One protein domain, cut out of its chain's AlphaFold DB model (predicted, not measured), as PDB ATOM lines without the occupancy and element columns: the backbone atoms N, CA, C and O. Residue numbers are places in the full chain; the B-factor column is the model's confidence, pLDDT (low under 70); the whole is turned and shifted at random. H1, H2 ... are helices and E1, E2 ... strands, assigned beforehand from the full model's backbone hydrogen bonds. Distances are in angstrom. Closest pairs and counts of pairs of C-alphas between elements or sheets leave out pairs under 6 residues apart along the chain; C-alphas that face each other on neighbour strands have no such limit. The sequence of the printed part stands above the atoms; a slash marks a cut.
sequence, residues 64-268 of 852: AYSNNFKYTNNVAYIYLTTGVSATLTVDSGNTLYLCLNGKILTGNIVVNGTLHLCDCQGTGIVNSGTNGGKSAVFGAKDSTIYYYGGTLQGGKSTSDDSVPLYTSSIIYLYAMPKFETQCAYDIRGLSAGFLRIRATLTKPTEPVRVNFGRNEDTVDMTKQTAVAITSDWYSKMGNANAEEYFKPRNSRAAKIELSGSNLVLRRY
ATOM      1  N   ALA A  64      56.712  23.304 -44.623       69.94
ATOM      2  CA  ALA A  64      56.755  24.190 -45.787       69.94
ATOM      3  C   ALA A  64      56.366  23.424 -47.062       69.94
ATOM      4  O   ALA A  64      56.890  22.339 -47.315       69.94
ATOM      5  N   TYR A  65      55.476  23.990 -47.880       67.69
ATOM      6  CA  TYR A  65      55.019  23.365 -49.126       67.69
ATOM      7  C   TYR A  65      55.554  24.081 -50.365       67.69
ATOM      8  O   TYR A  65      55.361  25.289 -50.513       67.69
ATOM      9  N   SER A  66      56.201  23.325 -51.260       60.09
ATOM     10  CA  SER A  66      56.777  23.848 -52.507       60.09
ATOM     11  C   SER A  66      56.517  23.009 -53.768       60.09
ATOM     12  O   SER A  66      56.816  23.512 -54.840       60.09
ATOM     13  N   ASN A  67      55.944  21.791 -53.699       55.16
ATOM     14  CA  ASN A  67      55.632  20.952 -54.877       55.16
ATOM     15  C   ASN A  67      54.485  19.942 -54.625       55.16
ATOM     16  O   ASN A  67      54.255  19.546 -53.486       55.16
ATOM     17  N   ASN A  68      53.802  19.513 -55.705       51.16
ATOM     18  CA  ASN A  68      52.651  18.587 -55.724       51.16
ATOM     19  C   ASN A  68      52.862  17.324 -54.864       51.16
ATOM     20  O   ASN A  68      53.608  16.427 -55.254       51.16
ATOM     21  N   PHE A  69      52.149  17.215 -53.740       51.16
ATOM     22  CA  PHE A  69      52.157  16.027 -52.881       51.16
ATOM     23  C   PHE A  69      50.728  15.594 -52.519       51.16
ATOM     24  O   PHE A  69      49.884  16.429 -52.193       51.16
ATOM     25  N   LYS A  70      50.457  14.283 -52.545       51.81
ATOM     26  CA  LYS A  70      49.213  13.688 -52.034       51.81
ATOM     27  C   LYS A  70      49.422  13.325 -50.565       51.81
ATOM     28  O   LYS A  70      50.279  12.502 -50.263       51.81
ATOM     29  N   TYR A  71      48.673  13.940 -49.650       57.69
ATOM     30  CA  TYR A  71      48.841  13.687 -48.218       57.69
ATOM     31  C   TYR A  71      48.062  12.443 -47.774       57.69
ATOM     32  O   TYR A  71      46.850  12.376 -47.962       57.69
ATOM     33  N   THR A  72      48.753  11.472 -47.178       50.97
ATOM     34  CA  THR A  72      48.182  10.179 -46.756       50.97
ATOM     35  C   THR A  72      48.284   9.918 -45.246       50.97
ATOM     36  O   THR A  72      48.156   8.771 -44.831       50.97
ATOM     37  N   ASN A  73      48.504  10.945 -44.413       57.25
ATOM     38  CA  ASN A  73      48.418  10.804 -42.951       57.25
ATOM     39  C   ASN A  73      47.113  11.417 -42.418       57.25
ATOM     40  O   ASN A  73      46.587  12.375 -42.983       57.25
ATOM     41  N   ASN A  74      46.641  10.917 -41.274       73.50
ATOM     42  CA  ASN A  74      45.371  11.331 -40.667       73.50
ATOM     43  C   ASN A  74      45.275  12.848 -40.366       73.50
ATOM     44  O   ASN A  74      44.169  13.388 -40.361       73.50
ATOM     45  N   VAL A  75      46.394  13.555 -40.118       80.81
ATOM     46  CA  VAL A  75      46.418  15.008 -39.819       80.81
ATOM     47  C   VAL A  75      47.676  15.693 -40.379       80.81
ATOM     48  O   VAL A  75      48.779  15.267 -40.048       80.81
ATOM     49  N   ALA A  76      47.524  16.776 -41.158       80.00
ATOM     50  CA  ALA A  76      48.611  17.583 -41.741       80.00
ATOM     51  C   ALA A  76      48.594  19.051 -41.282       80.00
ATOM     52  O   ALA A  76      47.522  19.643 -41.197       80.00
ATOM     53  N   TYR A  77      49.776  19.665 -41.132       81.69
ATOM     54  CA  TYR A  77      49.955  21.106 -40.887       81.69
ATOM     55  C   TYR A  77      50.895  21.709 -41.936       81.69
ATOM     56  O   TYR A  77      52.096  21.426 -41.932       81.69
ATOM     57  N   ILE A  78      50.351  22.516 -42.849       83.00
ATOM     58  CA  ILE A  78      51.044  23.006 -44.044       83.00
ATOM     59  C   ILE A  78      50.930  24.526 -44.176       83.00
ATOM     60  O   ILE A  78      49.846  25.085 -44.019       83.00
ATOM     61  N   TYR A  79      52.031  25.192 -44.528       83.12
ATOM     62  CA  TYR A  79      52.013  26.599 -44.932       83.12
ATOM     63  C   TYR A  79      52.732  26.820 -46.264       83.12
ATOM     64  O   TYR A  79      53.691  26.117 -46.602       83.12
ATOM     65  N   LEU A  80      52.264  27.808 -47.026       82.94
ATOM     66  CA  LEU A  80      52.891  28.195 -48.288       82.94
ATOM     67  C   LEU A  80      54.073  29.142 -48.031       82.94
ATOM     68  O   LEU A  80      53.950  30.165 -47.354       82.94
ATOM     69  N   THR A  81      55.236  28.819 -48.593       80.81
ATOM     70  CA  THR A  81      56.412  29.710 -48.583       80.81
ATOM     71  C   THR A  81      56.492  30.564 -49.845       80.81
ATOM     72  O   THR A  81      57.001  31.684 -49.811       80.81
ATOM     73  N   THR A  82      55.944  30.065 -50.952       83.31
ATOM     74  CA  THR A  82      55.902  30.711 -52.270       83.31
ATOM     75  C   THR A  82      54.526  30.501 -52.908       83.31
ATOM     76  O   THR A  82      53.693  29.779 -52.361       83.31
ATOM     77  N   GLY A  83      54.247  31.167 -54.033       84.88
ATOM     78  CA  GLY A  83      53.047  30.865 -54.816       84.88
ATOM     79  C   GLY A  83      53.148  29.470 -55.434       84.88
ATOM     80  O   GLY A  83      54.204  29.104 -55.945       84.88
ATOM     81  N   VAL A  84      52.064  28.695 -55.393       84.25
ATOM     82  CA  VAL A  84      52.059  27.293 -55.840       84.25
ATOM     83  C   VAL A  84      50.948  27.065 -56.853       84.25
ATOM     84  O   VAL A  84      49.831  27.521 -56.642       84.25
ATOM     85  N   SER A  85      51.233  26.329 -57.930       86.75
ATOM     86  CA  SER A  85      50.216  25.878 -58.888       86.75
ATOM     87  C   SER A  85      49.903  24.396 -58.681       86.75
ATOM     88  O   SER A  85      50.647  23.538 -59.152       86.75
ATOM     89  N   ALA A  86      48.841  24.092 -57.933       81.12
ATOM     90  CA  ALA A  86      48.488  22.731 -57.531       81.12
ATOM     91  C   ALA A  86      46.991  22.586 -57.230       81.12
ATOM     92  O   ALA A  86      46.372  23.486 -56.667       81.12
ATOM     93  N   THR A  87      46.425  21.413 -57.530       84.81
ATOM     94  CA  THR A  87      45.131  20.988 -56.967       84.81
ATOM     95  C   THR A  87      45.387  20.248 -55.662       84.81
ATOM     96  O   THR A  87      46.113  19.255 -55.654       84.81
ATOM     97  N   LEU A  88      44.786  20.704 -54.563       86.19
ATOM     98  CA  LEU A  88      44.904  20.046 -53.261       86.19
ATOM     99  C   LEU A  88      43.680  19.169 -53.020       86.19
ATOM    100  O   LEU A  88      42.558  19.638 -53.165       86.19
ATOM    101  N   THR A  89      43.885  17.909 -52.638       87.81
ATOM    102  CA  THR A  89      42.791  16.995 -52.276       87.81
ATOM    103  C   THR A  89      42.954  16.540 -50.831       87.81
ATOM    104  O   THR A  89      44.004  16.019 -50.464       87.81
ATOM    105  N   VAL A  90      41.919  16.740 -50.015       88.75
ATOM    106  CA  VAL A  90      41.811  16.190 -48.660       88.75
ATOM    107  C   VAL A  90      40.955  14.937 -48.747       88.75
ATOM    108  O   VAL A  90      39.735  15.038 -48.855       88.75
ATOM    109  N   ASP A  91      41.582  13.765 -48.745       87.75
ATOM    110  CA  ASP A  91      40.866  12.487 -48.801       87.75
ATOM    111  C   ASP A  91      39.995  12.262 -47.549       87.75
ATOM    112  O   ASP A  91      40.215  12.861 -46.492       87.75
ATOM    113  N   SER A  92      38.977  11.406 -47.675       88.88
ATOM    114  CA  SER A  92      38.079  11.071 -46.564       88.88
ATOM    115  C   SER A  92      38.862  10.510 -45.370       88.88
ATOM    116  O   SER A  92      39.823   9.764 -45.547       88.88
ATOM    117  N   GLY A  93      38.475  10.901 -44.153       86.38
ATOM    118  CA  GLY A  93      39.168  10.535 -42.911       86.38
ATOM    119  C   GLY A  93      40.399  11.386 -42.565       86.38
ATOM    120  O   GLY A  93      40.844  11.345 -41.419       86.38
ATOM    121  N   ASN A  94      40.910  12.204 -43.492       88.31
ATOM    122  CA  ASN A  94      42.080  13.052 -43.248       88.31
ATOM    123  C   ASN A  94      41.696  14.479 -42.838       88.31
ATOM    124  O   ASN A  94      40.679  15.024 -43.275       88.31
ATOM    125  N   THR A  95      42.553  15.109 -42.032       88.00
ATOM    126  CA  THR A  95      42.452  16.523 -41.644       88.00
ATOM    127  C   THR A  95      43.642  17.318 -42.175       88.00
ATOM    128  O   THR A  95      44.790  16.972 -41.906       88.00
ATOM    129  N   LEU A  96      43.389  18.414 -42.887       87.94
ATOM    130  CA  LEU A  96      44.413  19.329 -43.392       87.94
ATOM    131  C   LEU A  96      44.267  20.707 -42.745       87.94
ATOM    132  O   LEU A  96      43.259  21.375 -42.948       87.94
ATOM    133  N   TYR A  97      45.301  21.162 -42.040       87.19
ATOM    134  CA  TYR A  97      45.486  22.557 -41.652       87.19
ATOM    135  C   TYR A  97      46.371  23.253 -42.689       87.19
ATOM    136  O   TYR A  97      47.553  22.933 -42.804       87.19
ATOM    137  N   LEU A  98      45.802  24.189 -43.448       88.62
ATOM    138  CA  LEU A  98      46.468  24.924 -44.521       88.62
ATOM    139  C   LEU A  98      46.499  26.426 -44.217       88.62
ATOM    140  O   LEU A  98      45.451  27.065 -44.141       88.62
ATOM    141  N   CYS A  99      47.706  26.986 -44.129       86.62
ATOM    142  CA  CYS A  99      47.946  28.424 -44.068       86.62
ATOM    143  C   CYS A  99      48.471  28.955 -45.411       86.62
ATOM    144  O   CYS A  99      49.533  28.538 -45.881       86.62
ATOM    145  N   LEU A 100      47.761  29.908 -46.019       87.88
ATOM    146  CA  LEU A 100      48.194  30.545 -47.271       87.88
ATOM    147  C   LEU A 100      49.389  31.487 -47.079       87.88
ATOM    148  O   LEU A 100      50.132  31.704 -48.031       87.88
ATOM    149  N   ASN A 101      49.587  32.036 -45.873       84.94
ATOM    150  CA  ASN A 101      50.716  32.906 -45.518       84.94
ATOM    151  C   ASN A 101      50.971  34.040 -46.542       84.94
ATOM    152  O   ASN A 101      52.102  34.304 -46.964       84.94
ATOM    153  N   GLY A 102      49.895  34.682 -47.006       85.56
ATOM    154  CA  GLY A 102      49.953  35.766 -47.990       85.56
ATOM    155  C   GLY A 102      50.356  35.336 -49.402       85.56
ATOM    156  O   GLY A 102      50.775  36.176 -50.197       85.56
ATOM    157  N   LYS A 103      50.322  34.034 -49.714       91.19
ATOM    158  CA  LYS A 103      50.690  33.481 -51.026       91.19
ATOM    159  C   LYS A 103      49.464  33.057 -51.830       91.19
ATOM    160  O   LYS A 103      48.370  32.869 -51.299       91.19
ATOM    161  N   ILE A 104      49.679  32.901 -53.135       92.00
ATOM    162  CA  ILE A 104      48.653  32.488 -54.093       92.00
ATOM    163  C   ILE A 104      48.767  30.980 -54.339       92.00
ATOM    164  O   ILE A 104      49.816  30.496 -54.771       92.00
ATOM    165  N   LEU A 105      47.677  30.252 -54.110       90.75
ATOM    166  CA  LEU A 105      47.475  28.880 -54.567       90.75
ATOM    167  C   LEU A 105      46.685  28.911 -55.881       90.75
ATOM    168  O   LEU A 105      45.499  29.222 -55.875       90.75
ATOM    169  N   THR A 106      47.332  28.584 -56.999       88.94
ATOM    170  CA  THR A 106      46.706  28.469 -58.322       88.94
ATOM    171  C   THR A 106      46.275  27.018 -58.586       88.94
ATOM    172  O   THR A 106      47.065  26.165 -58.978       88.94
ATOM    173  N   GLY A 107      45.006  26.729 -58.341       84.75
ATOM    174  CA  GLY A 107      44.323  25.446 -58.459       84.75
ATOM    175  C   GLY A 107      43.156  25.390 -57.466       84.75
ATOM    176  O   GLY A 107      42.937  26.330 -56.703       84.75
ATOM    177  N   ASN A 108      42.364  24.318 -57.492       87.06
ATOM    178  CA  ASN A 108      41.246  24.153 -56.561       87.06
ATOM    179  C   ASN A 108      41.611  23.275 -55.355       87.06
ATOM    180  O   ASN A 108      42.487  22.412 -55.434       87.06
ATOM    181  N   ILE A 109      40.893  23.467 -54.248       91.12
ATOM    182  CA  ILE A 109      40.941  22.587 -53.078       91.12
ATOM    183  C   ILE A 109      39.699  21.690 -53.095       91.12
ATOM    184  O   ILE A 109      38.577  22.184 -53.031       91.12
ATOM    185  N   VAL A 110      39.894  20.378 -53.181       90.75
ATOM    186  CA  VAL A 110      38.850  19.348 -53.116       90.75
ATOM    187  C   VAL A 110      38.871  18.725 -51.724       90.75
ATOM    188  O   VAL A 110      39.894  18.202 -51.293       90.75
ATOM    189  N   VAL A 111      37.757  18.774 -51.002       92.75
ATOM    190  CA  VAL A 111      37.659  18.342 -49.605       92.75
ATOM    191  C   VAL A 111      36.674  17.183 -49.497       92.75
ATOM    192  O   VAL A 111      35.470  17.383 -49.605       92.75
ATOM    193  N   ASN A 112      37.185  15.977 -49.261       90.50
ATOM    194  CA  ASN A 112      36.419  14.780 -48.892       90.50
ATOM    195  C   ASN A 112      36.540  14.454 -47.387       90.50
ATOM    196  O   ASN A 112      35.762  13.661 -46.868       90.50
ATOM    197  N   GLY A 113      37.527  15.040 -46.695       90.75
ATOM    198  CA  GLY A 113      37.738  14.948 -45.245       90.75
ATOM    199  C   GLY A 113      37.486  16.280 -44.529       90.75
ATOM    200  O   GLY A 113      36.442  16.908 -44.711       90.75
ATOM    201  N   THR A 114      38.451  16.734 -43.724       92.25
ATOM    202  CA  THR A 114      38.371  17.993 -42.963       92.25
ATOM    203  C   THR A 114      39.439  18.995 -43.396       92.25
ATOM    204  O   THR A 114      40.626  18.685 -43.387       92.25
ATOM    205  N   LEU A 115      39.042  20.223 -43.729       93.50
ATOM    206  CA  LEU A 115      39.945  21.326 -44.073       93.50
ATOM    207  C   LEU A 115      39.862  22.432 -43.019       93.50
ATOM    208  O   LEU A 115      38.778  22.927 -42.747       93.50
ATOM    209  N   HIS A 116      40.999  22.892 -42.509       92.06
ATOM    210  CA  HIS A 116      41.152  24.171 -41.821       92.06
ATOM    211  C   HIS A 116      41.950  25.113 -42.725       92.06
ATOM    212  O   HIS A 116      43.146  24.911 -42.913       92.06
ATOM    213  N   LEU A 117      41.293  26.125 -43.294       91.88
ATOM    214  CA  LEU A 117      41.903  27.099 -44.199       91.88
ATOM    215  C   LEU A 117      42.096  28.439 -43.490       91.88
ATOM    216  O   LEU A 117      41.121  29.055 -43.056       91.88
ATOM    217  N   CYS A 118      43.336  28.903 -43.400       88.12
ATOM    218  CA  CYS A 118      43.675  30.204 -42.840       88.12
ATOM    219  C   CYS A 118      44.647  30.985 -43.728       88.12
ATOM    220  O   CYS A 118      45.320  30.441 -44.605       88.12
ATOM    221  N   ASP A 119      44.740  32.283 -43.464       87.38
ATOM    222  CA  ASP A 119      45.751  33.154 -44.044       87.38
ATOM    223  C   ASP A 119      46.193  34.183 -43.003       87.38
ATOM    224  O   ASP A 119      45.460  35.118 -42.689       87.38
ATOM    225  N   CYS A 120      47.387  33.991 -42.444       79.25
ATOM    226  CA  CYS A 120      47.900  34.842 -41.371       79.25
ATOM    227  C   CYS A 120      48.365  36.229 -41.843       79.25
ATOM    228  O   CYS A 120      48.469  37.129 -41.015       79.25
ATOM    229  N   GLN A 121      48.632  36.418 -43.140       81.62
ATOM    230  CA  GLN A 121      49.094  37.703 -43.691       81.62
ATOM    231  C   GLN A 121      47.954  38.531 -44.306       81.62
ATOM    232  O   GLN A 121      48.127  39.712 -44.591       81.62
ATOM    233  N   GLY A 122      46.782  37.925 -44.524       80.69
ATOM    234  CA  GLY A 122      45.571  38.589 -45.017       80.69
ATOM    235  C   GLY A 122      45.531  38.895 -46.523       80.69
ATOM    236  O   GLY A 122      44.536  39.466 -46.983       80.69
ATOM    237  N   THR A 123      46.581  38.538 -47.270       88.44
ATOM    238  CA  THR A 123      46.751  38.760 -48.721       88.44
ATOM    239  C   THR A 123      46.761  37.470 -49.552       88.44
ATOM    240  O   THR A 123      46.968  37.512 -50.763       88.44
ATOM    241  N   GLY A 124      46.569  36.313 -48.922       90.75
ATOM    242  CA  GLY A 124      46.600  34.998 -49.551       90.75
ATOM    243  C   GLY A 124      45.351  34.716 -50.379       90.75
ATOM    244  O   GLY A 124      44.234  35.066 -49.991       90.75
ATOM    245  N   ILE A 125      45.537  34.047 -51.519       93.62
ATOM    246  CA  ILE A 125      44.478  33.804 -52.509       93.62
ATOM    247  C   ILE A 125      44.446  32.324 -52.883       93.62
ATOM    248  O   ILE A 125      45.480  31.743 -53.205       93.62
ATOM    249  N   VAL A 126      43.257  31.721 -52.916       93.44
ATOM    250  CA  VAL A 126      43.012  30.453 -53.619       93.44
ATOM    251  C   VAL A 126      42.370  30.774 -54.964       93.44
ATOM    252  O   VAL A 126      41.196  31.134 -55.024       93.44
ATOM    253  N   ASN A 127      43.145  30.662 -56.038       89.75
ATOM    254  CA  ASN A 127      42.728  30.918 -57.409       89.75
ATOM    255  C   ASN A 127      42.559  29.600 -58.168       89.75
ATOM    256  O   ASN A 127      43.536  28.957 -58.511       89.75
ATOM    257  N   SER A 128      41.334  29.225 -58.519       84.69
ATOM    258  CA  SER A 128      41.030  27.975 -59.240       84.69
ATOM    259  C   SER A 128      41.632  27.829 -60.660       84.69
ATOM    260  O   SER A 128      41.448  26.776 -61.274       84.69
ATOM    261  N   GLY A 129      42.359  28.825 -61.191       74.69
ATOM    262  CA  GLY A 129      43.131  28.749 -62.444       74.69
ATOM    263  C   GLY A 129      42.645  29.685 -63.564       74.69
ATOM    264  O   GLY A 129      41.686  30.435 -63.398       74.69
ATOM    265  N   THR A 130      43.294  29.628 -64.738       56.97
ATOM    266  CA  THR A 130      43.213  30.627 -65.837       56.97
ATOM    267  C   THR A 130      41.823  30.880 -66.430       56.97
ATOM    268  O   THR A 130      41.591  31.964 -66.959       56.97
ATOM    269  N   ASN A 131      40.870  29.954 -66.281       54.44
ATOM    270  CA  ASN A 131      39.484  30.150 -66.730       54.44
ATOM    271  C   ASN A 131      38.475  30.289 -65.578       54.44
ATOM    272  O   ASN A 131      37.289  30.477 -65.837       54.44
ATOM    273  N   GLY A 132      38.906  30.158 -64.317       56.19
ATOM    274  CA  GLY A 132      38.039  30.231 -63.135       56.19
ATOM    275  C   GLY A 132      36.890  29.215 -63.104       56.19
ATOM    276  O   GLY A 132      35.997  29.336 -62.277       56.19
ATOM    277  N   GLY A 133      36.867  28.228 -64.005       63.91
ATOM    278  CA  GLY A 133      35.709  27.362 -64.244       63.91
ATOM    279  C   GLY A 133      35.406  26.342 -63.143       63.91
ATOM    280  O   GLY A 133      34.456  25.588 -63.288       63.91
ATOM    281  N   LYS A 134      36.195  26.284 -62.066       79.12
ATOM    282  CA  LYS A 134      35.973  25.407 -60.906       79.12
ATOM    283  C   LYS A 134      35.818  26.244 -59.641       79.12
ATOM    284  O   LYS A 134      36.232  27.399 -59.598       79.12
ATOM    285  N   SER A 135      35.255  25.652 -58.594       88.50
ATOM    286  CA  SER A 135      35.276  26.252 -57.260       88.50
ATOM    287  C   SER A 135      36.700  26.400 -56.732       88.50
ATOM    288  O   SER A 135      37.520  25.509 -56.945       88.50
ATOM    289  N   ALA A 136      36.991  27.493 -56.020       91.50
ATOM    290  CA  ALA A 136      38.269  27.646 -55.319       91.50
ATOM    291  C   ALA A 136      38.379  26.600 -54.199       91.50
ATOM    292  O   ALA A 136      39.406  25.941 -54.052       91.50
ATOM    293  N   VAL A 137      37.272  26.381 -53.483       93.31
ATOM    294  CA  VAL A 137      37.122  25.299 -52.506       93.31
ATOM    295  C   VAL A 137      35.840  24.520 -52.799       93.31
ATOM    296  O   VAL A 137      34.756  25.097 -52.887       93.31
ATOM    297  N   PHE A 138      35.973  23.206 -52.941       91.25
ATOM    298  CA  PHE A 138      34.891  22.260 -53.186       91.25
ATOM    299  C   PHE A 138      34.843  21.223 -52.062       91.25
ATOM    300  O   PHE A 138      35.759  20.417 -51.933       91.25
ATOM    301  N   GLY A 139      33.779  21.226 -51.263       91.56
ATOM    302  CA  GLY A 139      33.492  20.215 -50.246       91.56
ATOM    303  C   GLY A 139      32.514  19.153 -50.744       91.56
ATOM    304  O   GLY A 139      31.374  19.466 -51.095       91.56
ATOM    305  N   ALA A 140      32.944  17.894 -50.742       88.62
ATOM    306  CA  ALA A 140      32.107  16.738 -51.041       88.62
ATOM    307  C   ALA A 140      31.151  16.403 -49.878       88.62
ATOM    308  O   ALA A 140      31.131  17.080 -48.843       88.62
ATOM    309  N   LYS A 141      30.326  15.362 -50.055       86.00
ATOM    310  CA  LYS A 141      29.454  14.833 -48.994       86.00
ATOM    311  C   LYS A 141      30.308  14.433 -47.782       86.00
ATOM    312  O   LYS A 141      31.434  13.978 -47.954       86.00
ATOM    313  N   ASP A 142      29.798  14.692 -46.579       84.62
ATOM    314  CA  ASP A 142      30.455  14.412 -45.289       84.62
ATOM    315  C   ASP A 142      31.768  15.177 -45.018       84.62
ATOM    316  O   ASP A 142      32.394  15.000 -43.973       84.62
ATOM    317  N   SER A 143      32.161  16.097 -45.905       90.88
ATOM    318  CA  SER A 143      33.305  16.977 -45.662       90.88
ATOM    319  C   SER A 143      33.017  18.018 -44.578       90.88
ATOM    320  O   SER A 143      31.869  18.400 -44.333       90.88
ATOM    321  N   THR A 144      34.072  18.509 -43.932       92.88
ATOM    322  CA  THR A 144      33.982  19.639 -43.002       92.88
ATOM    323  C   THR A 144      35.011  20.698 -43.363       92.88
ATOM    324  O   THR A 144      36.195  20.405 -43.504       92.88
ATOM    325  N   ILE A 145      34.571  21.948 -43.501       95.12
ATOM    326  CA  ILE A 145      35.453  23.071 -43.831       95.12
ATOM    327  C   ILE A 145      35.419  24.082 -42.689       95.12
ATOM    328  O   ILE A 145      34.364  24.603 -42.356       95.12
ATOM    329  N   TYR A 146      36.574  24.401 -42.122       93.69
ATOM    330  CA  TYR A 146      36.790  25.472 -41.161       93.69
ATOM    331  C   TYR A 146      37.505  26.624 -41.867       93.69
ATOM    332  O   TYR A 146      38.644  26.475 -42.309       93.69
ATOM    333  N   TYR A 147      36.837  27.768 -41.989       93.81
ATOM    334  CA  TYR A 147      37.352  28.936 -42.693       93.81
ATOM    335  C   TYR A 147      37.744  30.039 -41.712       93.81
ATOM    336  O   TYR A 147      36.892  30.579 -41.001       93.81
ATOM    337  N   TYR A 148      39.025  30.395 -41.709       88.44
ATOM    338  CA  TYR A 148      39.611  31.397 -40.818       88.44
ATOM    339  C   TYR A 148      40.098  32.651 -41.548       88.44
ATOM    340  O   TYR A 148      40.269  33.681 -40.905       88.44
ATOM    341  N   GLY A 149      40.336  32.602 -42.861       85.50
ATOM    342  CA  GLY A 149      40.806  33.767 -43.613       85.50
ATOM    343  C   GLY A 149      41.356  33.432 -44.996       85.50
ATOM    344  O   GLY A 149      41.571  32.266 -45.320       85.50
ATOM    345  N   GLY A 150      41.572  34.482 -45.790       88.94
ATOM    346  CA  GLY A 150      42.042  34.427 -47.176       88.94
ATOM    347  C   GLY A 150      41.027  35.001 -48.170       88.94
ATOM    348  O   GLY A 150      39.927  35.423 -47.789       88.94
ATOM    349  N   THR A 151      41.409  35.001 -49.444       93.75
ATOM    350  CA  THR A 151      40.572  35.391 -50.583       93.75
ATOM    351  C   THR A 151      40.326  34.193 -51.498       93.75
ATOM    352  O   THR A 151      41.237  33.421 -51.795       93.75
ATOM    353  N   LEU A 152      39.087  34.032 -51.965       93.75
ATOM    354  CA  LEU A 152      38.674  32.958 -52.862       93.75
ATOM    355  C   LEU A 152      38.367  33.508 -54.259       93.75
ATOM    356  O   LEU A 152      37.493  34.361 -54.442       93.75
ATOM    357  N   GLN A 153      39.070  32.971 -55.254       91.00
ATOM    358  CA  GLN A 153      38.924  33.312 -56.663       91.00
ATOM    359  C   GLN A 153      38.589  32.047 -57.473       91.00
ATOM    360  O   GLN A 153      39.440  31.215 -57.788       91.00
ATOM    361  N   GLY A 154      37.315  31.865 -57.808       84.50
ATOM    362  CA  GLY A 154      36.832  30.721 -58.581       84.50
ATOM    363  C   GLY A 154      35.335  30.787 -58.844       84.50
ATOM    364  O   GLY A 154      34.649  31.649 -58.310       84.50
ATOM    365  N   GLY A 155      34.817  29.888 -59.678       77.62
ATOM    366  CA  GLY A 155      33.394  29.838 -60.025       77.62
ATOM    367  C   GLY A 155      32.965  30.663 -61.247       77.62
ATOM    368  O   GLY A 155      31.788  30.953 -61.417       77.62
ATOM    369  N   LYS A 156      33.887  31.040 -62.135       73.44
ATOM    370  CA  LYS A 156      33.622  31.784 -63.384       73.44
ATOM    371  C   LYS A 156      32.963  30.934 -64.494       73.44
ATOM    372  O   LYS A 156      32.833  31.395 -65.624       73.44
ATOM    373  N   SER A 157      32.576  29.688 -64.216       65.69
ATOM    374  CA  SER A 157      31.875  28.848 -65.199       65.69
ATOM    375  C   SER A 157      30.459  29.366 -65.456       65.69
ATOM    376  O   SER A 157      29.814  29.908 -64.563       65.69
ATOM    377  N   THR A 158      29.937  29.134 -66.662       58.19
ATOM    378  CA  THR A 158      28.515  29.345 -66.990       58.19
ATOM    379  C   THR A 158      27.602  28.297 -66.347       58.19
ATOM    380  O   THR A 158      26.387  28.483 -66.307       58.19
ATOM    381  N   SER A 159      28.165  27.199 -65.830       61.25
ATOM    382  CA  SER A 159      27.416  26.217 -65.048       61.25
ATOM    383  C   SER A 159      27.088  26.778 -63.666       61.25
ATOM    384  O   SER A 159      27.998  27.198 -62.946       61.25
ATOM    385  N   ASP A 160      25.833  26.644 -63.234       58.66
ATOM    386  CA  ASP A 160      25.415  26.924 -61.855       58.66
ATOM    387  C   ASP A 160      26.269  26.173 -60.808       58.66
ATOM    388  O   ASP A 160      26.307  26.568 -59.650       58.66
ATOM    389  N   ASP A 161      26.983  25.108 -61.170       59.34
ATOM    390  CA  ASP A 161      27.761  24.267 -60.250       59.34
ATOM    391  C   ASP A 161      29.137  24.806 -59.848       59.34
ATOM    392  O   ASP A 161      29.760  24.257 -58.944       59.34
ATOM    393  N   SER A 162      29.594  25.909 -60.439       75.88
ATOM    394  CA  SER A 162      30.905  26.475 -60.115       75.88
ATOM    395  C   SER A 162      30.752  27.785 -59.355       75.88
ATOM    396  O   SER A 162      30.460  28.817 -59.942       75.88
ATOM    397  N   VAL A 163      30.981  27.748 -58.045       86.56
ATOM    398  CA  VAL A 163      31.008  28.935 -57.167       86.56
ATOM    399  C   VAL A 163      32.325  29.038 -56.417       86.56
ATOM    400  O   VAL A 163      32.961  28.002 -56.234       86.56
ATOM    401  N   PRO A 164      32.740  30.212 -55.921       91.06
ATOM    402  CA  PRO A 164      33.970  30.331 -55.142       91.06
ATOM    403  C   PRO A 164      34.090  29.312 -53.995       91.06
ATOM    404  O   PRO A 164      35.124  28.648 -53.882       91.06
ATOM    405  N   LEU A 165      33.025  29.133 -53.200       92.88
ATOM    406  CA  LEU A 165      32.972  28.175 -52.091       92.88
ATOM    407  C   LEU A 165      31.746  27.261 -52.202       92.88
ATOM    408  O   LEU A 165      30.605  27.695 -52.048       92.88
ATOM    409  N   TYR A 166      31.985  25.976 -52.437       90.12
ATOM    410  CA  TYR A 166      30.947  24.954 -52.535       90.12
ATOM    411  C   TYR A 166      31.077  23.949 -51.391       90.12
ATOM    412  O   TYR A 166      32.182  23.497 -51.099       90.12
ATOM    413  N   THR A 167      29.959  23.541 -50.788       89.94
ATOM    414  CA  THR A 167      29.914  22.384 -49.885       89.94
ATOM    415  C   THR A 167      28.655  21.545 -50.088       89.94
ATOM    416  O   THR A 167      27.561  22.067 -50.307       89.94
ATOM    417  N   SER A 168      28.802  20.229 -49.952       85.94
ATOM    418  CA  SER A 168      27.682  19.290 -49.799       85.94
ATOM    419  C   SER A 168      27.341  18.994 -48.332       85.94
ATOM    420  O   SER A 168      26.439  18.205 -48.075       85.94
ATOM    421  N   SER A 169      28.072  19.582 -47.382       88.31
ATOM    422  CA  SER A 169      27.984  19.311 -45.943       88.31
ATOM    423  C   SER A 169      28.063  20.632 -45.158       88.31
ATOM    424  O   SER A 169      27.246  21.520 -45.390       88.31
ATOM    425  N   ILE A 170      29.025  20.803 -44.241       89.25
ATOM    426  CA  ILE A 170      29.079  21.932 -43.303       89.25
ATOM    427  C   ILE A 170      30.336  22.786 -43.514       89.25
ATOM    428  O   ILE A 170      31.453  22.279 -43.640       89.25
ATOM    429  N   ILE A 171      30.153  24.106 -43.475       93.81
ATOM    430  CA  ILE A 171      31.211  25.113 -43.369       93.81
ATOM    431  C   ILE A 171      31.091  25.829 -42.022       93.81
ATOM    432  O   ILE A 171      30.049  26.378 -41.670       93.81
ATOM    433  N   TYR A 172      32.196  25.880 -41.295       92.88
ATOM    434  CA  TYR A 172      32.387  26.626 -40.066       92.88
ATOM    435  C   TYR A 172      33.106  27.937 -40.388       92.88
ATOM    436  O   TYR A 172      34.281  27.931 -40.754       92.88
ATOM    437  N   LEU A 173      32.410  29.065 -40.251       93.38
ATOM    438  CA  LEU A 173      32.966  30.393 -40.493       93.38
ATOM    439  C   LEU A 173      33.477  31.008 -39.185       93.38
ATOM    440  O   LEU A 173      32.704  31.243 -38.252       93.38
ATOM    441  N   TYR A 174      34.779  31.286 -39.149       90.38
ATOM    442  CA  TYR A 174      35.445  32.080 -38.110       90.38
ATOM    443  C   TYR A 174      35.799  33.488 -38.601       90.38
ATOM    444  O   TYR A 174      35.994  34.385 -37.789       90.38
ATOM    445  N   ALA A 175      35.851  33.691 -39.916       89.31
ATOM    446  CA  ALA A 175      36.013  34.993 -40.551       89.31
ATOM    447  C   ALA A 175      35.143  35.071 -41.807       89.31
ATOM    448  O   ALA A 175      34.770  34.040 -42.375       89.31
ATOM    449  N   MET A 176      34.832  36.292 -42.245       92.75
ATOM    450  CA  MET A 176      34.060  36.510 -43.463       92.75
ATOM    451  C   MET A 176      34.941  36.245 -44.696       92.75
ATOM    452  O   MET A 176      35.988  36.887 -44.827       92.75
ATOM    453  N   PRO A 177      34.578  35.307 -45.592       91.00
ATOM    454  CA  PRO A 177      35.370  35.054 -46.789       91.00
ATOM    455  C   PRO A 177      35.364  36.259 -47.734       91.00
ATOM    456  O   PRO A 177      34.334  36.910 -47.918       91.00
ATOM    457  N   LYS A 178      36.512  36.536 -48.358       92.31
ATOM    458  CA  LYS A 178      36.639  37.546 -49.412       92.31
ATOM    459  C   LYS A 178      36.516  36.869 -50.771       92.31
ATOM    460  O   LYS A 178      37.157  35.844 -51.001       92.31
ATOM    461  N   PHE A 179      35.726  37.447 -51.668       91.38
ATOM    462  CA  PHE A 179      35.482  36.907 -53.003       91.38
ATOM    463  C   PHE A 179      35.848  37.948 -54.060       91.38
ATOM    464  O   PHE A 179      35.351  39.068 -54.014       91.38
ATOM    465  N   GLU A 180      36.687  37.573 -55.023       87.44
ATOM    466  CA  GLU A 180      37.098  38.465 -56.126       87.44
ATOM    467  C   GLU A 180      36.462  38.089 -57.472       87.44
ATOM    468  O   GLU A 180      36.655  38.762 -58.480       87.44
ATOM    469  N   THR A 181      35.691  36.998 -57.521       80.56
ATOM    470  CA  THR A 181      35.072  36.524 -58.769       80.56
ATOM    471  C   THR A 181      33.636  37.025 -58.897       80.56
ATOM    472  O   THR A 181      32.812  36.835 -58.003       80.56
ATOM    473  N   GLN A 182      33.302  37.635 -60.037       78.50
ATOM    474  CA  GLN A 182      31.935  38.056 -60.336       78.50
ATOM    475  C   GLN A 182      31.081  36.852 -60.768       78.50
ATOM    476  O   GLN A 182      30.999  36.517 -61.947       78.50
ATOM    477  N   CYS A 183      30.436  36.205 -59.799       77.44
ATOM    478  CA  CYS A 183      29.503  35.094 -60.012       77.44
ATOM    479  C   CYS A 183      28.052  35.532 -59.752       77.44
ATOM    480  O   CYS A 183      27.807  36.613 -59.217       77.44
ATOM    481  N   ALA A 184      27.063  34.699 -60.086       77.50
ATOM    482  CA  ALA A 184      25.674  34.943 -59.676       77.50
ATOM    483  C   ALA A 184      25.469  34.760 -58.156       77.50
ATOM    484  O   ALA A 184      24.480  35.253 -57.605       77.50
ATOM    485  N   TYR A 185      26.377  34.027 -57.501       86.56
ATOM    486  CA  TYR A 185      26.422  33.785 -56.064       86.56
ATOM    487  C   TYR A 185      27.813  33.294 -55.615       86.56
ATOM    488  O   TYR A 185      28.581  32.810 -56.445       86.56
ATOM    489  N   ASP A 186      28.132  33.441 -54.326       91.25
ATOM    490  CA  ASP A 186      29.489  33.290 -53.773       91.25
ATOM    491  C   ASP A 186      29.678  31.972 -53.002       91.25
ATOM    492  O   ASP A 186      30.711  31.308 -53.127       91.25
ATOM    493  N   ILE A 187      28.657  31.569 -52.236       92.12
ATOM    494  CA  ILE A 187      28.651  30.320 -51.467       92.12
ATOM    495  C   ILE A 187      27.455  29.451 -51.868       92.12
ATOM    496  O   ILE A 187      26.326  29.935 -51.990       92.12
ATOM    497  N   ARG A 188      27.688  28.144 -52.023       88.75
ATOM    498  CA  ARG A 188      26.639  27.143 -52.254       88.75
ATOM    499  C   ARG A 188      26.660  26.036 -51.207       88.75
ATOM    500  O   ARG A 188      27.718  25.467 -50.947       88.75
ATOM    501  N   GLY A 189      25.478  25.692 -50.698       89.38
ATOM    502  CA  GLY A 189      25.231  24.507 -49.872       89.38
ATOM    503  C   GLY A 189      24.220  23.552 -50.512       89.38
ATOM    504  O   GLY A 189      23.456  23.950 -51.395       89.38
ATOM    505  N   LEU A 190      24.189  22.291 -50.072       84.75
ATOM    506  CA  LEU A 190      23.140  21.333 -50.466       84.75
ATOM    507  C   LEU A 190      22.067  21.121 -49.388       84.75
ATOM    508  O   LEU A 190      20.922  20.833 -49.734       84.75
ATOM    509  N   SER A 191      22.414  21.313 -48.113       86.00
ATOM    510  CA  SER A 191      21.540  21.076 -46.961       86.00
ATOM    511  C   SER A 191      21.189  22.365 -46.214       86.00
ATOM    512  O   SER A 191      21.936  23.348 -46.236       86.00
ATOM    513  N   ALA A 192      20.067  22.356 -45.493       88.31
ATOM    514  CA  ALA A 192      19.750  23.413 -44.539       88.31
ATOM    515  C   ALA A 192      20.823  23.481 -43.435       88.31
ATOM    516  O   ALA A 192      21.346  22.456 -42.998       88.31
ATOM    517  N   GLY A 193      21.162  24.687 -42.979       89.50
ATOM    518  CA  GLY A 193      22.147  24.889 -41.912       89.50
ATOM    519  C   GLY A 193      23.594  24.565 -42.308       89.50
ATOM    520  O   GLY A 193      24.404  24.266 -41.428       89.50
ATOM    521  N   PHE A 194      23.918  24.592 -43.608       91.31
ATOM    522  CA  PHE A 194      25.266  24.304 -44.112       91.31
ATOM    523  C   PHE A 194      26.322  25.313 -43.635       91.31
ATOM    524  O   PHE A 194      27.509  24.997 -43.651       91.31
ATOM    525  N   LEU A 195      25.923  26.511 -43.190       93.62
ATOM    526  CA  LEU A 195      26.821  27.459 -42.530       93.62
ATOM    527  C   LEU A 195      26.692  27.363 -41.009       93.62
ATOM    528  O   LEU A 195      25.597  27.326 -40.453       93.62
ATOM    529  N   ARG A 196      27.834  27.394 -40.324       92.50
ATOM    530  CA  ARG A 196      27.949  27.448 -38.865       92.50
ATOM    531  C   ARG A 196      28.820  28.626 -38.479       92.50
ATOM    532  O   ARG A 196      30.009  28.654 -38.785       92.50
ATOM    533  N   ILE A 197      28.227  29.606 -37.807       92.38
ATOM    534  CA  ILE A 197      28.940  30.816 -37.393       92.38
ATOM    535  C   ILE A 197      29.617  30.529 -36.058       92.38
ATOM    536  O   ILE A 197      28.958  30.131 -35.097       92.38
ATOM    537  N   ARG A 198      30.944  30.665 -36.001       89.06
ATOM    538  CA  ARG A 198      31.737  30.323 -34.808       89.06
ATOM    539  C   ARG A 198      32.433  31.512 -34.158       89.06
ATOM    540  O   ARG A 198      32.842  31.392 -33.005       89.06
ATOM    541  N   ALA A 199      32.487  32.650 -34.838       86.56
ATOM    542  CA  ALA A 199      32.976  33.916 -34.306       86.56
ATOM    543  C   ALA A 199      32.120  35.079 -34.825       86.56
ATOM    544  O   ALA A 199      31.361  34.913 -35.782       86.56
ATOM    545  N   THR A 200      32.247  36.246 -34.198       90.81
ATOM    546  CA  THR A 200      31.659  37.484 -34.716       90.81
ATOM    547  C   THR A 200      32.331  37.832 -36.041       90.81
ATOM    548  O   THR A 200      33.548  37.998 -36.106       90.81
ATOM    549  N   LEU A 201      31.539  37.892 -37.110       91.75
ATOM    550  CA  LEU A 201      32.032  38.169 -38.452       91.75
ATOM    551  C   LEU A 201      32.195  39.673 -38.660       91.75
ATOM    552  O   LEU A 201      31.380  40.468 -38.194       91.75
ATOM    553  N   THR A 202      33.218  40.064 -39.411       91.81
ATOM    554  CA  THR A 202      33.348  41.435 -39.905       91.81
ATOM    555  C   THR A 202      32.361  41.677 -41.045       91.81
ATOM    556  O   THR A 202      32.166  40.812 -41.904       91.81
ATOM    557  N   LYS A 203      31.730  42.857 -41.058       94.31
ATOM    558  CA  LYS A 203      30.840  43.278 -42.146       94.31
ATOM    559  C   LYS A 203      31.634  43.326 -43.461       94.31
ATOM    560  O   LYS A 203      32.650  44.027 -43.510       94.31
ATOM    561  N   PRO A 204      31.225  42.585 -44.506       92.38
ATOM    562  CA  PRO A 204      31.884  42.655 -45.803       92.38
ATOM    563  C   PRO A 204      31.570  43.991 -46.499       92.38
ATOM    564  O   PRO A 204      30.613  44.680 -46.148       92.38
ATOM    565  N   THR A 205      32.356  44.357 -47.514       89.62
ATOM    566  CA  THR A 205      32.070  45.533 -48.360       89.62
ATOM    567  C   THR A 205      30.781  45.363 -49.160       89.62
ATOM    568  O   THR A 205      30.041  46.321 -49.345       89.62
ATOM    569  N   GLU A 206      30.503  44.134 -49.593       90.06
ATOM    570  CA  GLU A 206      29.285  43.716 -50.276       90.06
ATOM    571  C   GLU A 206      28.741  42.445 -49.611       90.06
ATOM    572  O   GLU A 206      29.530  41.540 -49.320       90.06
ATOM    573  N   PRO A 207      27.418  42.317 -49.396       93.62
ATOM    574  CA  PRO A 207      26.860  41.116 -48.792       93.62
ATOM    575  C   PRO A 207      27.147  39.875 -49.643       93.62
ATOM    576  O   PRO A 207      26.983  39.878 -50.868       93.62
ATOM    577  N   VAL A 208      27.532  38.793 -48.975       93.25
ATOM    578  CA  VAL A 208      27.894  37.517 -49.592       93.25
ATOM    579  C   VAL A 208      26.649  36.809 -50.102       93.25
ATOM    580  O   VAL A 208      25.688  36.566 -49.371       93.25
ATOM    581  N   ARG A 209      26.655  36.451 -51.380       91.38
ATOM    582  CA  ARG A 209      25.522  35.813 -52.046       91.38
ATOM    583  C   ARG A 209      25.505  34.318 -51.769       91.38
ATOM    584  O   ARG A 209      26.485  33.628 -52.047       91.38
ATOM    585  N   VAL A 210      24.377  33.796 -51.304       91.62
ATOM    586  CA  VAL A 210      24.216  32.370 -50.973       91.62
ATOM    587  C   VAL A 210      23.125  31.699 -51.812       91.62
ATOM    588  O   VAL A 210      22.150  32.339 -52.215       91.62
ATOM    589  N   ASN A 211      23.284  30.400 -52.087       87.44
ATOM    590  CA  ASN A 211      22.304  29.596 -52.827       87.44
ATOM    591  C   ASN A 211      22.305  28.109 -52.414       87.44
ATOM    592  O   ASN A 211      23.284  27.617 -51.848       87.44
ATOM    593  N   PHE A 212      21.244  27.388 -52.794       86.38
ATOM    594  CA  PHE A 212      21.080  25.939 -52.615       86.38
ATOM    595  C   PHE A 212      21.091  25.161 -53.958       86.38
ATOM    596  O   PHE A 212      20.908  25.760 -55.023       86.38
ATOM    597  N   GLY A 213      21.400  23.853 -53.923       70.56
ATOM    598  CA  GLY A 213      21.637  22.980 -55.097       70.56
ATOM    599  C   GLY A 213      20.442  22.165 -55.637       70.56
ATOM    600  O   GLY A 213      19.307  22.426 -55.273       70.56
ATOM    601  N   ARG A 214      20.722  21.208 -56.551       58.31
ATOM    602  CA  ARG A 214      19.765  20.487 -57.425       58.31
ATOM    603  C   ARG A 214      20.062  18.973 -57.411       58.31
ATOM    604  O   ARG A 214      21.032  18.588 -58.040       58.31
ATOM    605  N   ASN A 215      19.317  18.172 -56.644       48.91
ATOM    606  CA  ASN A 215      19.203  16.693 -56.610       48.91
ATOM    607  C   ASN A 215      18.136  16.288 -55.558       48.91
ATOM    608  O   ASN A 215      17.709  17.125 -54.766       48.91
ATOM    609  N   GLU A 216      17.683  15.032 -55.528       47.00
ATOM    610  CA  GLU A 216      16.583  14.577 -54.643       47.00
ATOM    611  C   GLU A 216      16.875  14.743 -53.133       47.00
ATOM    612  O   GLU A 216      15.948  14.957 -52.358       47.00
ATOM    613  N   ASP A 217      18.158  14.800 -52.745       52.75
ATOM    614  CA  ASP A 217      18.639  15.102 -51.381       52.75
ATOM    615  C   ASP A 217      18.918  16.607 -51.125       52.75
ATOM    616  O   ASP A 217      19.552  16.972 -50.132       52.75
ATOM    617  N   THR A 218      18.521  17.508 -52.033       69.06
ATOM    618  CA  THR A 218      18.859  18.946 -51.963       69.06
ATOM    619  C   THR A 218      17.677  19.823 -51.585       69.06
ATOM    620  O   THR A 218      16.523  19.535 -51.899       69.06
ATOM    621  N   VAL A 219      17.983  20.943 -50.933       81.75
ATOM    622  CA  VAL A 219      17.014  22.005 -50.662       81.75
ATOM    623  C   VAL A 219      16.465  22.584 -51.976       81.75
ATOM    624  O   VAL A 219      17.144  23.346 -52.664       81.75
ATOM    625  N   ASP A 220      15.203  22.277 -52.283       84.56
ATOM    626  CA  ASP A 220      14.474  22.828 -53.426       84.56
ATOM    627  C   ASP A 220      13.586  24.014 -53.004       84.56
ATOM    628  O   ASP A 220      12.448  23.860 -52.547       84.56
ATOM    629  N   MET A 221      14.092  25.231 -53.221       85.62
ATOM    630  CA  MET A 221      13.369  26.482 -52.948       85.62
ATOM    631  C   MET A 221      12.103  26.668 -53.803       85.62
ATOM    632  O   MET A 221      11.279  27.538 -53.511       85.62
ATOM    633  N   THR A 222      11.899  25.882 -54.865       83.38
ATOM    634  CA  THR A 222      10.632  25.926 -55.611       83.38
ATOM    635  C   THR A 222       9.497  25.256 -54.834       83.38
ATOM    636  O   THR A 222       8.348  25.682 -54.955       83.38
ATOM    637  N   LYS A 223       9.826  24.307 -53.948       85.19
ATOM    638  CA  LYS A 223       8.881  23.557 -53.104       85.19
ATOM    639  C   LYS A 223       8.792  24.073 -51.668       85.19
ATOM    640  O   LYS A 223       7.861  23.722 -50.956       85.19
ATOM    641  N   GLN A 224       9.744  24.900 -51.238       89.50
ATOM    642  CA  GLN A 224       9.820  25.428 -49.875       89.50
ATOM    643  C   GLN A 224       9.638  26.951 -49.852       89.50
ATOM    644  O   GLN A 224      10.008  27.655 -50.791       89.50
ATOM    645  N   THR A 225       9.058  27.478 -48.772       92.25
ATOM    646  CA  THR A 225       8.846  28.925 -48.589       92.25
ATOM    647  C   THR A 225      10.039  29.600 -47.912       92.25
ATOM    648  O   THR A 225      10.364  30.739 -48.258       92.25
ATOM    649  N   ALA A 226      10.714  28.898 -46.996       93.19
ATOM    650  CA  ALA A 226      11.888  29.365 -46.263       93.19
ATOM    651  C   ALA A 226      12.827  28.211 -45.895       93.19
ATOM    652  O   ALA A 226      12.355  27.108 -45.619       93.19
ATOM    653  N   VAL A 227      14.138  28.477 -45.840       92.19
ATOM    654  CA  VAL A 227      15.161  27.484 -45.468       92.19
ATOM    655  C   VAL A 227      16.268  28.106 -44.635       92.19
ATOM    656  O   VAL A 227      16.756  29.188 -44.951       92.19
ATOM    657  N   ALA A 228      16.703  27.403 -43.588       92.69
ATOM    658  CA  ALA A 228      17.814  27.837 -42.752       92.69
ATOM    659  C   ALA A 228      19.149  27.792 -43.509       92.69
ATOM    660  O   ALA A 228      19.551  26.755 -44.034       92.69
ATOM    661  N   ILE A 229      19.868  28.912 -43.504       92.88
ATOM    662  CA  ILE A 229      21.267  29.013 -43.939       92.88
ATOM    663  C   ILE A 229      22.190  28.622 -42.778       92.88
ATOM    664  O   ILE A 229      23.118  27.835 -42.953       92.88
ATOM    665  N   THR A 230      21.906  29.145 -41.582       91.12
ATOM    666  CA  THR A 230      22.607  28.829 -40.328       91.12
ATOM    667  C   THR A 230      21.633  28.888 -39.156       91.12
ATOM    668  O   THR A 230      20.743  29.738 -39.122       91.12
ATOM    669  N   SER A 231      21.813  27.995 -38.184       86.62
ATOM    670  CA  SER A 231      21.067  28.008 -36.919       86.62
ATOM    671  C   SER A 231      21.764  28.783 -35.801       86.62
ATOM    672  O   SER A 231      21.182  29.025 -34.752       86.62
ATOM    673  N   ASP A 232      23.030  29.149 -36.004       85.62
ATOM    674  CA  ASP A 232      23.897  29.630 -34.924       85.62
ATOM    675  C   ASP A 232      24.115  31.152 -35.004       85.62
ATOM    676  O   ASP A 232      24.929  31.697 -34.258       85.62
ATOM    677  N   TRP A 233      23.402  31.849 -35.900       92.69
ATOM    678  CA  TRP A 233      23.580  33.284 -36.148       92.69
ATOM    679  C   TRP A 233      23.437  34.105 -34.870       92.69
ATOM    680  O   TRP A 233      24.380  34.789 -34.476       92.69
ATOM    681  N   TYR A 234      22.288  33.998 -34.198       88.88
ATOM    682  CA  TYR A 234      21.981  34.833 -33.036       88.88
ATOM    683  C   TYR A 234      23.022  34.676 -31.921       88.88
ATOM    684  O   TYR A 234      23.421  35.654 -31.298       88.88
ATOM    685  N   SER A 235      23.548  33.460 -31.739       89.62
ATOM    686  CA  SER A 235      24.539  33.154 -30.700       89.62
ATOM    687  C   SER A 235      25.878  33.889 -30.855       89.62
ATOM    688  O   SER A 235      26.596  34.052 -29.870       89.62
ATOM    689  N   LYS A 236      26.239  34.314 -32.076       91.06
ATOM    690  CA  LYS A 236      27.518  34.991 -32.372       91.06
ATOM    691  C   LYS A 236      27.358  36.419 -32.888       91.06
ATOM    692  O   LYS A 236      28.265  37.227 -32.705       91.06
ATOM    693  N   MET A 237      26.228  36.715 -33.526       92.69
ATOM    694  CA  MET A 237      25.950  37.988 -34.199       92.69
ATOM    695  C   MET A 237      24.833  38.802 -33.524       92.69
ATOM    696  O   MET A 237      24.661  39.974 -33.852       92.69
ATOM    697  N   GLY A 238      24.060  38.216 -32.600       90.38
ATOM    698  CA  GLY A 238      22.915  38.876 -31.965       90.38
ATOM    699  C   GLY A 238      21.903  39.409 -32.986       90.38
ATOM    700  O   GLY A 238      21.517  38.704 -33.919       90.38
ATOM    701  N   ASN A 239      21.515  40.678 -32.824       89.12
ATOM    702  CA  ASN A 239      20.560  41.392 -33.685       89.12
ATOM    703  C   ASN A 239      21.214  42.099 -34.889       89.12
ATOM    704  O   ASN A 239      20.610  43.005 -35.463       89.12
ATOM    705  N   ALA A 240      22.452  41.748 -35.261       91.38
ATOM    706  CA  ALA A 240      23.088  42.331 -36.441       91.38
ATOM    707  C   ALA A 240      22.211  42.135 -37.692       91.38
ATOM    708  O   ALA A 240      21.633  41.060 -37.887       91.38
ATOM    709  N   ASN A 241      22.134  43.163 -38.543       92.12
ATOM    710  CA  ASN A 241      21.321  43.120 -39.753       92.12
ATOM    711  C   ASN A 241      21.897  42.105 -40.753       92.12
ATOM    712  O   ASN A 241      22.892  42.358 -41.430       92.12
ATOM    713  N   ALA A 242      21.239  40.955 -40.832       91.56
ATOM    714  CA  ALA A 242      21.550  39.835 -41.706       91.56
ATOM    715  C   ALA A 242      21.808  40.221 -43.174       91.56
ATOM    716  O   ALA A 242      22.736  39.688 -43.790       91.56
ATOM    717  N   GLU A 243      21.019  41.154 -43.717       91.56
ATOM    718  CA  GLU A 243      21.079  41.567 -45.125       91.56
ATOM    719  C   GLU A 243      22.381  42.311 -45.473       91.56
ATOM    720  O   GLU A 243      22.773  42.371 -46.637       91.56
ATOM    721  N   GLU A 244      23.097  42.831 -44.469       93.62
ATOM    722  CA  GLU A 244      24.405  43.467 -44.655       93.62
ATOM    723  C   GLU A 244      25.551  42.458 -44.817       93.62
ATOM    724  O   GLU A 244      26.623  42.809 -45.307       93.62
ATOM    725  N   TYR A 245      25.339  41.208 -44.399       94.44
ATOM    726  CA  TYR A 245      26.349  40.151 -44.441       94.44
ATOM    727  C   TYR A 245      26.069  39.157 -45.549       94.44
ATOM    728  O   TYR A 245      26.996  38.724 -46.230       94.44
ATOM    729  N   PHE A 246      24.801  38.794 -45.729       93.94
ATOM    730  CA  PHE A 246      24.388  37.804 -46.702       93.94
ATOM    731  C   PHE A 246      23.231  38.326 -47.548       93.94
ATOM    732  O   PHE A 246      22.312  38.963 -47.040       93.94
ATOM    733  N   LYS A 247      23.228  37.975 -48.837       92.94
ATOM    734  CA  LYS A 247      22.096  38.213 -49.744       92.94
ATOM    735  C   LYS A 247      21.781  36.971 -50.597       92.94
ATOM    736  O   LYS A 247      22.598  36.052 -50.675       92.94
ATOM    737  N   PRO A 248      20.596  36.876 -51.217       91.06
ATOM    738  CA  PRO A 248      20.274  35.774 -52.121       91.06
ATOM    739  C   PRO A 248      21.161  35.772 -53.372       91.06
ATOM    740  O   PRO A 248      21.757  36.785 -53.741       91.06
ATOM    741  N   ARG A 249      21.160  34.648 -54.098       87.00
ATOM    742  CA  ARG A 249      21.582  34.605 -55.505       87.00
ATOM    743  C   ARG A 249      20.870  35.684 -56.332       87.00
ATOM    744  O   ARG A 249      19.667  35.895 -56.179       87.00
ATOM    745  N   ASN A 250      21.602  36.296 -57.265       83.06
ATOM    746  CA  ASN A 250      21.068  37.313 -58.173       83.06
ATOM    747  C   ASN A 250      19.783  36.847 -58.886       83.06
ATOM    748  O   ASN A 250      19.670  35.685 -59.289       83.06
ATOM    749  N   SER A 251      18.843  37.778 -59.078       80.81
ATOM    750  CA  SER A 251      17.592  37.566 -59.827       80.81
ATOM    751  C   SER A 251      16.658  36.491 -59.241       80.81
ATOM    752  O   SER A 251      15.830  35.930 -59.960       80.81
ATOM    753  N   ARG A 252      16.775  36.190 -57.939       87.56
ATOM    754  CA  ARG A 252      15.848  35.316 -57.204       87.56
ATOM    755  C   ARG A 252      14.911  36.136 -56.329       87.56
ATOM    756  O   ARG A 252      15.343  37.058 -55.646       87.56
ATOM    757  N   ALA A 253      13.634  35.765 -56.331       91.38
ATOM    758  CA  ALA A 253      12.587  36.447 -55.574       91.38
ATOM    759  C   ALA A 253      12.562  35.978 -54.108       91.38
ATOM    760  O   ALA A 253      11.639  35.295 -53.656       91.38
ATOM    761  N   ALA A 254      13.632  36.286 -53.380       92.88
ATOM    762  CA  ALA A 254      13.821  35.908 -51.988       92.88
ATOM    763  C   ALA A 254      14.600  36.988 -51.234       92.88
ATOM    764  O   ALA A 254      15.260  37.824 -51.841       92.88
ATOM    765  N   LYS A 255      14.574  36.933 -49.906       93.38
ATOM    766  CA  LYS A 255      15.433  37.727 -49.024       93.38
ATOM    767  C   LYS A 255      16.020  36.872 -47.915       93.38
ATOM    768  O   LYS A 255      15.572  35.747 -47.682       93.38
ATOM    769  N   ILE A 256      17.028  37.421 -47.253       92.88
ATOM    770  CA  ILE A 256      17.629  36.818 -46.073       92.88
ATOM    771  C   ILE A 256      17.134  37.583 -44.862       92.88
ATOM    772  O   ILE A 256      17.253  38.797 -44.806       92.88
ATOM    773  N   GLU A 257      16.571  36.873 -43.896       92.88
ATOM    774  CA  GLU A 257      16.082  37.492 -42.670       92.88
ATOM    775  C   GLU A 257      16.337  36.594 -41.464       92.88
ATOM    776  O   GLU A 257      16.662  35.408 -41.590       92.88
ATOM    777  N   LEU A 258      16.191  37.182 -40.279       91.44
ATOM    778  CA  LEU A 258      16.190  36.434 -39.034       91.44
ATOM    779  C   LEU A 258      14.818  35.807 -38.808       91.44
ATOM    780  O   LEU A 258      13.792  36.479 -38.868       91.44
ATOM    781  N   SER A 259      14.820  34.511 -38.515       91.12
ATOM    782  CA  SER A 259      13.649  33.762 -38.076       91.12
ATOM    783  C   SER A 259      14.005  33.062 -36.768       91.12
ATOM    784  O   SER A 259      14.701  32.042 -36.750       91.12
ATOM    785  N   GLY A 260      13.603  33.671 -35.650       87.75
ATOM    786  CA  GLY A 260      14.072  33.277 -34.321       87.75
ATOM    787  C   GLY A 260      15.590  33.449 -34.186       87.75
ATOM    788  O   GLY A 260      16.128  34.509 -34.494       87.75
ATOM    789  N   SER A 261      16.289  32.396 -33.754       86.38
ATOM    790  CA  SER A 261      17.757  32.373 -33.643       86.38
ATOM    791  C   SER A 261      18.489  32.127 -34.971       86.38
ATOM    792  O   SER A 261      19.722  32.190 -35.018       86.38
ATOM    793  N   ASN A 262      17.744  31.821 -36.039       90.50
ATOM    794  CA  ASN A 262      18.277  31.304 -37.292       90.50
ATOM    795  C   ASN A 262      18.310  32.381 -38.375       90.50
ATOM    796  O   ASN A 262      17.424  33.229 -38.468       90.50
ATOM    797  N   LEU A 263      19.294  32.273 -39.261       93.81
ATOM    798  CA  LEU A 263      19.327  33.015 -40.514       93.81
ATOM    799  C   LEU A 263      18.659  32.173 -41.600       93.81
ATOM    800  O   LEU A 263      19.108  31.050 -41.859       93.81
ATOM    801  N   VAL A 264      17.622  32.697 -42.248       94.06
ATOM    802  CA  VAL A 264      16.865  31.968 -43.275       94.06
ATOM    803  C   VAL A 264      16.885  32.689 -44.617       94.06
ATOM    804  O   VAL A 264      16.868  33.914 -44.678       94.06
ATOM    805  N   LEU A 265      16.878  31.916 -45.702       93.56
ATOM    806  CA  LEU A 265      16.519  32.383 -47.036       93.56
ATOM    807  C   LEU A 265      15.017  32.153 -47.230       93.56
ATOM    808  O   LEU A 265      14.578  31.002 -47.235       93.56
ATOM    809  N   ARG A 266      14.228  33.216 -47.406       94.12
ATOM    810  CA  ARG A 266      12.767  33.138 -47.560       94.12
ATOM    811  C   ARG A 266      12.299  33.803 -48.850       94.12
ATOM    812  O   ARG A 266      12.757  34.890 -49.191       94.12
ATOM    813  N   ARG A 267      11.346  33.180 -49.549       94.62
ATOM    814  CA  ARG A 267      10.679  33.772 -50.723       94.62
ATOM    815  C   ARG A 267       9.869  35.012 -50.342       94.62
ATOM    816  O   ARG A 267       9.356  35.086 -49.222       94.62
ATOM    817  N   TYR A 268       9.713  35.967 -51.256       95.81
ATOM    818  CA  TYR A 268       8.885  37.145 -50.976       95.81
ATOM    819  C   TYR A 268       7.433  36.750 -50.699       95.81
ATOM    820  O   TYR A 268       6.845  35.950 -51.428       95.81
TER     821      TYR A 268
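Overview. This is residues 64 to 268 of the 852 residues of an uncharacterized protein of Clostridiales bacterium (UniProt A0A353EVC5). With little regular structure, the chain winds in stacked turns, a solenoid of parallel sheets E2-E5-E8-E11-E13-E15-E17, E1-E3-E6-E9-E12-E14 and E4-E7-E10; antiparallel E16-E19-E18 caps one end. Under half of 205 printed residues are in named elements, mostly strand: E1 to E19 in order, H1 after E16. It is compact, radius of gyration of the C-alphas 16.3 A, spans 50 by 33 by 31 A.

Along the chain. In the largest sheet find E15, residues 208 to 212, and E17, 246 to 248. C-alpha 75 at (46.418, 15.008, -39.819) begins E1, 75 to 80, 17.0 A long. E19, 262 to 267, ends at (10.679, 33.772, -50.723).

Arrangement. The largest sheet is face to face with E1's, strands at 16 degrees, and E19's, at 90 degrees: a stack of sheets. N 210 of E15 is 2.9 A from O 247 of parallel E17. H1, 233 to 237, only grazes E19's sheet.

Size, cuts and confidence. The printed part has no cut; residues 213 to 225 make a long link; pLDDT is under 70 at 64 to 73, for instance.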